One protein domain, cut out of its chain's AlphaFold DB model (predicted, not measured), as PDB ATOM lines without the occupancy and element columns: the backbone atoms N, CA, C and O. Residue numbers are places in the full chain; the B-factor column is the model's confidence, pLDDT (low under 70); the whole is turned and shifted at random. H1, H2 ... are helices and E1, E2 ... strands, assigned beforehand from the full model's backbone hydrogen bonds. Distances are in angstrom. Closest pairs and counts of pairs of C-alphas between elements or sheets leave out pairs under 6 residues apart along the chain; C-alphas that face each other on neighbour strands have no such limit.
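This is residues 34 to 102 of the 102 residues of the protein "Astacin domain-containing protein" of Enterobius vermicularis (UniProt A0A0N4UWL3). With little regular structure, this is a small body of loops round two short strands, E1 and E2, with H1 along one side, H2 at one end, and residues 96 to 102 of the tail sticking out. The 69 printed residues hold two named helices and two named strands, in the order H1, H2, E1, E2; the class is mixed, with 24 residues in named elements. The whole is elongated, 39 by 22 by 20 A, and only just compact, close to loose, with a radius of gyration of the C-alphas of 13.1 A.

H1, residues 35 to 44, begins at C-alpha 35 (57.323, 38.415, -17.658) and measures 14.2 A. H2 is residues 47 to 51, 8.3 A; E1 is 63 to 65, 6.4 A. E2, residues 68 to 73, 9.9 A, ends at C-alpha 73 (49.615, 41.973, -17.290).

E1 and E2 meet only at a point; C-alphas 64 and 72 face each other at 4.5 A. The closest C-alphas of H2 and E2, Cys 51 and Cys 69, are 5.3 A apart. H1 and H2 are close but not clearly touching, Asn 42 to Gln 48 being the closest C-alphas at 6.7 A. H1 and E1 are only just apart, 8.1 A at the closest. Every O i to N i+4 pair is within hydrogen-bond range in H1; H2 has 0 of 1, and 1 of 2 O i to N i+3 pairs.

The printed part has no cut; the link H2 to E1 is long, and residues 88 to 102 have pLDDT under 70.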
ATOM      1  N   THR A  34      60.308  35.722 -20.501       91.62
ATOM      2  CA  THR A  34      59.695  35.818 -19.175       91.62
ATOM      3  C   THR A  34      58.886  37.108 -19.041       91.62
ATOM      4  O   THR A  34      59.062  38.055 -19.810       91.62
ATOM      5  N   PHE A  35      58.037  37.184 -18.012       93.62
ATOM      6  CA  PHE A  35      57.323  38.415 -17.658       93.62
ATOM      7  C   PHE A  35      58.263  39.631 -17.578       93.62
ATOM      8  O   PHE A  35      57.945  40.696 -18.107       93.62
ATOM      9  N   LEU A  36      59.444  39.451 -16.975       92.88
ATOM     10  CA  LEU A  36      60.444  40.507 -16.833       92.88
ATOM     11  C   LEU A  36      61.126  40.857 -18.158       92.88
ATOM     12  O   LEU A  36      61.389  42.032 -18.390       92.88
ATOM     13  N   ASP A  37      61.365  39.881 -19.041       94.06
ATOM     14  CA  ASP A  37      61.901  40.160 -20.379       94.06
ATOM     15  C   ASP A  37      60.922  41.057 -21.170       94.06
ATOM     16  O   ASP A  37      61.326  42.056 -21.765       94.06
ATOM     17  N   VAL A  38      59.619  40.746 -21.133       94.31
ATOM     18  CA  VAL A  38      58.584  41.537 -21.825       94.31
ATOM     19  C   VAL A  38      58.423  42.921 -21.195       94.31
ATOM     20  O   VAL A  38      58.328  43.914 -21.915       94.31
ATOM     21  N   LEU A  39      58.419  43.006 -19.861       94.81
ATOM     22  CA  LEU A  39      58.375  44.285 -19.153       94.81
ATOM     23  C   LEU A  39      59.577  45.160 -19.520       94.81
ATOM     24  O   LEU A  39      59.392  46.328 -19.842       94.81
ATOM     25  N   LEU A  40      60.788  44.596 -19.537       95.38
ATOM     26  CA  LEU A  40      62.004  45.318 -19.902       95.38
ATOM     27  C   LEU A  40      61.896  45.931 -21.305       95.38
ATOM     28  O   LEU A  40      62.178  47.115 -21.477       95.38
ATOM     29  N   VAL A  41      61.449  45.148 -22.292       95.44
ATOM     30  CA  VAL A  41      61.262  45.628 -23.669       95.44
ATOM     31  C   VAL A  41      60.179  46.710 -23.734       95.44
ATOM     32  O   VAL A  41      60.405  47.762 -24.329       95.44
ATOM     33  N   ASN A  42      59.028  46.496 -23.091       94.50
ATOM     34  CA  ASN A  42      57.939  47.476 -23.070       94.50
ATOM     35  C   ASN A  42      58.369  48.805 -22.440       94.50
ATOM     36  O   ASN A  42      58.002  49.862 -22.949       94.50
ATOM     37  N   THR A  43      59.147  48.755 -21.359       93.94
ATOM     38  CA  THR A  43      59.706  49.943 -20.710       93.94
ATOM     39  C   THR A  43      60.727  50.628 -21.613       93.94
ATOM     40  O   THR A  43      60.651  51.836 -21.801       93.94
ATOM     41  N   HIS A  44      61.644  49.876 -22.226       96.75
ATOM     42  CA  HIS A  44      62.679  50.440 -23.096       96.75
ATOM     43  C   HIS A  44      62.098  51.185 -24.306       96.75
ATOM     44  O   HIS A  44      62.591  52.247 -24.678       96.75
ATOM     45  N   TYR A  45      61.022  50.654 -24.894       96.81
ATOM     46  CA  TYR A  45      60.335  51.264 -26.033       96.81
ATOM     47  C   TYR A  45      59.133  52.135 -25.635       96.81
ATOM     48  O   TYR A  45      58.302  52.448 -26.488       96.81
ATOM     49  N   ASN A  46      59.009  52.518 -24.358       95.44
ATOM     50  CA  ASN A  46      57.941  53.384 -23.839       95.44
ATOM     51  C   ASN A  46      56.522  52.934 -24.241       95.44
ATOM     52  O   ASN A  46      55.625  53.745 -24.466       95.44
ATOM     53  N   CYS A  47      56.280  51.626 -24.342       94.06
ATOM     54  CA  CYS A  47      54.981  51.090 -24.756       94.06
ATOM     55  C   CYS A  47      53.863  51.418 -23.754       94.06
ATOM     56  O   CYS A  47      52.695  51.478 -24.134       94.06
ATOM     57  N   GLN A  48      54.223  51.663 -22.490       91.06
ATOM     58  CA  GLN A  48      53.290  52.044 -21.427       91.06
ATOM     59  C   GLN A  48      52.803  53.495 -21.536       91.06
ATOM     60  O   GLN A  48      51.775  53.829 -20.952       91.06
ATOM     61  N   ASP A  49      53.466  54.343 -22.328       94.00
ATOM     62  CA  ASP A  49      53.094  55.754 -22.474       94.00
ATOM     63  C   ASP A  49      51.675  55.941 -23.011       94.00
ATOM     64  O   ASP A  49      50.993  56.906 -22.675       94.00
ATOM     65  N   ARG A  50      51.201  54.978 -23.800       93.00
ATOM     66  CA  ARG A  50      49.841  54.955 -24.352       93.00
ATOM     67  C   ARG A  50      48.761  54.803 -23.280       93.00
ATOM     68  O   ARG A  50      47.601  55.089 -23.549       93.00
ATOM     69  N   CYS A  51      49.141  54.353 -22.086       93.75
ATOM     70  CA  CYS A  51      48.249  54.156 -20.954       93.75
ATOM     71  C   CYS A  51      48.388  55.248 -19.881       93.75
ATOM     72  O   CYS A  51      47.785  55.108 -18.824       93.75
ATOM     73  N   LYS A  52      49.136  56.336 -20.133       91.31
ATOM     74  CA  LYS A  52      49.351  57.433 -19.165       91.31
ATOM     75  C   LYS A  52      48.055  58.075 -18.662       91.31
ATOM     76  O   LYS A  52      47.981  58.447 -17.496       91.31
ATOM     77  N   ASP A  53      47.042  58.166 -19.519       93.38
ATOM     78  CA  ASP A  53      45.748  58.768 -19.172       93.38
ATOM     79  C   ASP A  53      44.795  57.789 -18.457       93.38
ATOM     80  O   ASP A  53      43.717  58.179 -18.003       93.38
ATOM     81  N   TYR A  54      45.176  56.513 -18.341       91.38
ATOM     82  CA  TYR A  54      44.380  55.489 -17.672       91.38
ATOM     83  C   TYR A  54      44.782  55.364 -16.204       91.38
ATOM     84  O   TYR A  54      45.958  55.334 -15.855       91.38
ATOM     85  N   LYS A  55      43.783  55.219 -15.330       90.56
ATOM     86  CA  LYS A  55      43.967  55.066 -13.875       90.56
ATOM     87  C   LYS A  55      44.010  53.603 -13.427       90.56
ATOM     88  O   LYS A  55      43.540  53.268 -12.345       90.56
ATOM     89  N   THR A  56      44.500  52.718 -14.284       92.88
ATOM     90  CA  THR A  56      44.561  51.284 -13.995       92.88
ATOM     91  C   THR A  56      45.691  51.006 -13.014       92.88
ATOM     92  O   THR A  56      46.866  51.101 -13.366       92.88
ATOM     93  N   GLU A  57      45.335  50.653 -11.780       94.56
ATOM     94  CA  GLU A  57      46.291  50.364 -10.712       94.56
ATOM     95  C   GLU A  57      46.565  48.862 -10.623       94.56
ATOM     96  O   GLU A  57      45.791  48.095 -10.051       94.56
ATOM     97  N   CYS A  58      47.688  48.434 -11.195       95.81
ATOM     98  CA  CYS A  58      48.116  47.042 -11.149       95.81
ATOM     99  C   CYS A  58      48.814  46.713  -9.825       95.81
ATOM    100  O   CYS A  58      49.767  47.380  -9.424       95.81
ATOM    101  N   GLN A  59      48.367  45.646  -9.171       96.50
ATOM    102  CA  GLN A  59      48.905  45.149  -7.910       96.50
ATOM    103  C   GLN A  59      49.996  44.095  -8.140       96.50
ATOM    104  O   GLN A  59      50.206  43.608  -9.252       96.50
ATOM    105  N   ASN A  60      50.707  43.737  -7.067       95.31
ATOM    106  CA  ASN A  60      51.675  42.629  -7.034       95.31
ATOM    107  C   ASN A  60      52.761  42.677  -8.129       95.31
ATOM    108  O   ASN A  60      53.274  41.644  -8.549       95.31
ATOM    109  N   GLY A  61      53.125  43.879  -8.587       93.38
ATOM    110  CA  GLY A  61      54.137  44.074  -9.629       93.38
ATOM    111  C   GLY A  61      53.634  43.861 -11.061       93.38
ATOM    112  O   GLY A  61      54.451  43.742 -11.972       93.38
ATOM    113  N   GLY A  62      52.315  43.803 -11.278       95.44
ATOM    114  CA  GLY A  62      51.722  43.883 -12.612       95.44
ATOM    115  C   GLY A  62      51.902  45.262 -13.257       95.44
ATOM    116  O   GLY A  62      52.241  46.238 -12.591       95.44
ATOM    117  N   TYR A  63      51.648  45.353 -14.563       95.19
ATOM    118  CA  TYR A  63      51.694  46.621 -15.303       95.19
ATOM    119  C   TYR A  63      50.554  46.735 -16.326       95.19
ATOM    120  O   TYR A  63      50.060  45.700 -16.787       95.19
ATOM    121  N   PRO A  64      50.126  47.958 -16.704       95.38
ATOM    122  CA  PRO A  64      49.029  48.142 -17.649       95.38
ATOM    123  C   PRO A  64      49.312  47.464 -18.989       95.38
ATOM    124  O   PRO A  64      50.406  47.580 -19.548       95.38
ATOM    125  N   HIS A  65      48.321  46.755 -19.523       95.19
ATOM    126  CA  HIS A  65      48.472  46.063 -20.790       95.19
ATOM    127  C   HIS A  65      48.567  47.096 -21.937       95.19
ATOM    128  O   HIS A  65      47.621  47.844 -22.180       95.19
ATOM    129  N   PRO A  66      49.661  47.125 -22.722       92.56
ATOM    130  CA  PRO A  66      49.954  48.228 -23.650       92.56
ATOM    131  C   PRO A  66      49.009  48.322 -24.861       92.56
ATOM    132  O   PRO A  66      49.045  49.302 -25.603       92.56
ATOM    133  N   ARG A  67      48.173  47.298 -25.094       92.00
ATOM    134  CA  ARG A  67      47.105  47.313 -26.118       92.00
ATOM    135  C   ARG A  67      45.699  47.471 -25.533       92.00
ATOM    136  O   ARG A  67      44.747  47.577 -26.292       92.00
ATOM    137  N   ASP A  68      45.565  47.400 -24.213       94.38
ATOM    138  CA  ASP A  68      44.282  47.465 -23.513       94.38
ATOM    139  C   ASP A  68      44.534  47.996 -22.106       94.38
ATOM    140  O   ASP A  68      44.757  47.244 -21.159       94.38
ATOM    141  N   CYS A  69      44.546  49.317 -21.988       95.25
ATOM    142  CA  CYS A  69      44.957  49.987 -20.766       95.25
ATOM    143  C   CYS A  69      43.984  49.779 -19.598       95.25
ATOM    144  O   CYS A  69      44.297  50.217 -18.498       95.25
ATOM    145  N   SER A  70      42.833  49.125 -19.798       95.44
ATOM    146  CA  SER A  70      41.849  48.841 -18.743       95.44
ATOM    147  C   SER A  70      42.197  47.627 -17.873       95.44
ATOM    148  O   SER A  70      41.554  47.398 -16.852       95.44
ATOM    149  N   LYS A  71      43.215  46.848 -18.264       95.62
ATOM    150  CA  LYS A  71      43.639  45.632 -17.564       95.62
ATOM    151  C   LYS A  71      45.148  45.561 -17.388       95.62
ATOM    152  O   LYS A  71      45.909  46.228 -18.090       95.62
ATOM    153  N   CYS A  72      45.574  44.685 -16.491       96.31
ATOM    154  CA  CYS A  72      46.974  44.459 -16.176       96.31
ATOM    155  C   CYS A  72      47.521  43.178 -16.813       96.31
ATOM    156  O   CYS A  72      46.813  42.190 -17.012       96.31
ATOM    157  N   ILE A  73      48.820  43.185 -17.102       95.69
ATOM    158  CA  ILE A  73      49.615  41.973 -17.290       95.69
ATOM    159  C   ILE A  73      50.158  41.582 -15.917       95.69
ATOM    160  O   ILE A  73      50.830  42.388 -15.271       95.69
ATOM    161  N   CYS A  74      49.873  40.353 -15.485       96.12
ATOM    162  CA  CYS A  74      50.214  39.874 -14.149       96.12
ATOM    163  C   CYS A  74      51.461  38.983 -14.148       96.12
ATOM    164  O   CYS A  74      51.629  38.165 -15.060       96.12
ATOM    165  N   PRO A  75      52.324  39.096 -13.123       94.25
ATOM    166  CA  PRO A  75      53.384  38.126 -12.912       94.25
ATOM    167  C   PRO A  75      52.800  36.765 -12.517       94.25
ATOM    168  O   PRO A  75      51.680  36.658 -12.009       94.25
ATOM    169  N   SER A  76      53.580  35.708 -12.741       89.00
ATOM    170  CA  SER A  76      53.180  34.338 -12.417       89.00
ATOM    171  C   SER A  76      52.733  34.211 -10.957       89.00
ATOM    172  O   SER A  76      53.434  34.647 -10.047       89.00
ATOM    173  N   GLY A  77      51.579  33.579 -10.737       88.88
ATOM    174  CA  GLY A  77      50.979  33.405  -9.408       88.88
ATOM    175  C   GLY A  77      49.896  34.430  -9.054       88.88
ATOM    176  O   GLY A  77      49.189  34.224  -8.067       88.88
ATOM    177  N   PHE A  78      49.705  35.463  -9.880       93.62
ATOM    178  CA  PHE A  78      48.634  36.451  -9.732       93.62
ATOM    179  C   PHE A  78      47.706  36.483 -10.950       93.62
ATOM    180  O   PHE A  78      48.103  36.137 -12.065       93.62
ATOM    181  N   ALA A  79      46.456  36.868 -10.720       91.25
ATOM    182  CA  ALA A  79      45.400  36.969 -11.720       91.25
ATOM    183  C   ALA A  79      44.410  38.089 -11.354       91.25
ATOM    184  O   ALA A  79      44.645  38.857 -10.420       91.25
ATOM    185  N   GLY A  80      43.311  38.183 -12.102       92.56
ATOM    186  CA  GLY A  80      42.349  39.277 -12.001       92.56
ATOM    187  C   GLY A  80      42.734  40.460 -12.891       92.56
ATOM    188  O   GLY A  80      43.857  40.550 -13.391       92.56
ATOM    189  N   THR A  81      41.789  41.375 -13.106       95.12
ATOM    190  CA  THR A  81      41.990  42.568 -13.951       95.12
ATOM    191  C   THR A  81      43.130  43.447 -13.442       95.12
ATOM    192  O   THR A  81      43.846  44.038 -14.251       95.12
ATOM    193  N   TYR A  82      43.323  43.484 -12.121       96.31
ATOM    194  CA  TYR A  82      44.303  44.328 -11.440       96.31
ATOM    195  C   TYR A  82      45.426  43.528 -10.767       96.31
ATOM    196  O   TYR A  82      46.202  44.096 -10.005       96.31
ATOM    197  N   CYS A  83      45.563  42.229 -11.063       96.56
ATOM    198  CA  CYS A  83      46.568  41.344 -10.457       96.56
ATOM    199  C   CYS A  83      46.469  41.219  -8.925       96.56
ATOM    200  O   CYS A  83      47.462  40.931  -8.259       96.56
ATOM    201  N   ASP A  84      45.291  41.461  -8.359       95.81
ATOM    202  CA  ASP A  84      44.975  41.430  -6.932       95.81
ATOM    203  C   ASP A  84      44.513  40.047  -6.445       95.81
ATOM    204  O   ASP A  84      44.487  39.776  -5.243       95.81
ATOM    205  N   GLU A  85      44.239  39.127  -7.369       93.94
ATOM    206  CA  GLU A  85      43.872  37.756  -7.047       93.94
ATOM    207  C   GLU A  85      45.110  36.855  -7.016       93.94
ATOM    208  O   GLU A  85      45.946  36.865  -7.923       93.94
ATOM    209  N   ARG A  86      45.212  36.001  -5.995       88.62
ATOM    210  CA  ARG A  86      46.179  34.898  -5.999       88.62
ATOM    211  C   ARG A  86      45.633  33.750  -6.824       88.62
ATOM    212  O   ARG A  86      44.531  33.267  -6.572       88.62
ATOM    213  N   VAL A  87      46.449  33.234  -7.735       83.31
ATOM    214  CA  VAL A  87      46.123  31.993  -8.437       83.31
ATOM    215  C   VAL A  87      46.173  30.855  -7.418       83.31
ATOM    216  O   VAL A  87      47.247  30.432  -6.986       83.31
ATOM    217  N   SER A  88      45.008  30.361  -6.995       65.69
ATOM    218  CA  SER A  88      44.934  29.210  -6.103       65.69
ATOM    219  C   SER A  88      45.254  27.941  -6.893       65.69
ATOM    220  O   SER A  88      44.444  27.381  -7.628       65.69
ATOM    221  N   CYS A  89      46.480  27.451  -6.728       56.69
ATOM    222  CA  CYS A  89      46.887  26.130  -7.197       56.69
ATOM    223  C   CYS A  89      46.334  25.048  -6.245       56.69
ATOM    224  O   CYS A  89      47.089  24.296  -5.638       56.69
ATOM    225  N   LEU A  90      45.015  25.011  -6.032       47.28
ATOM    226  CA  LEU A  90      44.369  24.059  -5.117       47.28
ATOM    227  C   LEU A  90      43.482  23.034  -5.820       47.28
ATOM    228  O   LEU A  90      42.542  22.539  -5.221       47.28
ATOM    229  N   LEU A  91      43.831  22.639  -7.043       42.41
ATOM    230  CA  LEU A  91      43.542  21.303  -7.565       42.41
ATOM    231  C   LEU A  91      44.535  21.013  -8.692       42.41
ATOM    232  O   LEU A  91      44.539  21.678  -9.730       42.41
ATOM    233  N   LYS A  92      45.403  20.020  -8.462       46.12
ATOM    234  CA  LYS A  92      46.219  19.375  -9.497       46.12
ATOM    235  C   LYS A  92      45.306  19.094 -10.697       46.12
ATOM    236  O   LYS A  92      44.435  18.249 -10.550       46.12
ATOM    237  N   LEU A  93      45.463  19.846 -11.796       46.66
ATOM    238  CA  LEU A  93      45.115  19.526 -13.202       46.66
ATOM    239  C   LEU A  93      44.784  20.750 -14.084       46.66
ATOM    240  O   LEU A  93      44.759  20.585 -15.294       46.66
ATOM    241  N   LYS A  94      44.599  21.978 -13.565       41.44
ATOM    242  CA  LYS A  94      44.193  23.132 -14.418       41.44
ATOM    243  C   LYS A  94      45.175  24.302 -14.558       41.44
ATOM    244  O   LYS A  94      44.814  25.316 -15.142       41.44
ATOM    245  N   CYS A  95      46.420  24.185 -14.094       51.78
ATOM    246  CA  CYS A  95      47.408  25.252 -14.332       51.78
ATOM    247  C   CYS A  95      47.984  25.254 -15.762       51.78
ATOM    248  O   CYS A  95      48.476  26.285 -16.203       51.78
ATOM    249  N   PHE A  96      47.920  24.135 -16.497       41.31
ATOM    250  CA  PHE A  96      48.584  24.016 -17.804       41.31
ATOM    251  C   PHE A  96      47.689  24.360 -19.009       41.31
ATOM    252  O   PHE A  96      48.193  24.822 -20.026       41.31
ATOM    253  N   GLU A  97      46.364  24.202 -18.909       34.50
ATOM    254  CA  GLU A  97      45.464  24.406 -20.061       34.50
ATOM    255  C   GLU A  97      45.121  25.872 -20.351       34.50
ATOM    256  O   GLU A  97      44.725  26.197 -21.467       34.50
ATOM    257  N   LYS A  98      45.288  26.788 -19.389       39.84
ATOM    258  CA  LYS A  98      44.899  28.195 -19.597       39.84
ATOM    259  C   LYS A  98      45.953  29.050 -20.314       39.84
ATOM    260  O   LYS A  98      45.660  30.197 -20.624       39.84
ATOM    261  N   TYR A  99      47.145  28.511 -20.585       45.69
ATOM    262  CA  TYR A  99      48.274  29.252 -21.173       45.69
ATOM    263  C   TYR A  99      48.503  29.008 -22.680       45.69
ATOM    264  O   TYR A  99      49.426  29.596 -23.234       45.69
ATOM    265  N   ILE A 100      47.691  28.181 -23.357       36.25
ATOM    266  CA  ILE A 100      47.852  27.893 -24.805       36.25
ATOM    267  C   ILE A 100      46.699  28.430 -25.676       36.25
ATOM    268  O   ILE A 100      46.857  28.536 -26.888       36.25
ATOM    269  N   LEU A 101      45.563  28.844 -25.107       31.05
ATOM    270  CA  LEU A 101      44.445  29.379 -25.895       31.05
ATOM    271  C   LEU A 101      43.886  30.662 -25.275       31.05
ATOM    272  O   LEU A 101      42.929  30.621 -24.501       31.05
ATOM    273  N   ASN A 102      44.536  31.782 -25.599       35.38
ATOM    274  CA  ASN A 102      43.930  33.061 -26.001       35.38
ATOM    275  C   ASN A 102      45.021  34.046 -26.432       35.38
ATOM    276  O   ASN A 102      45.894  34.363 -25.595       35.38
TER     277      ASN A 102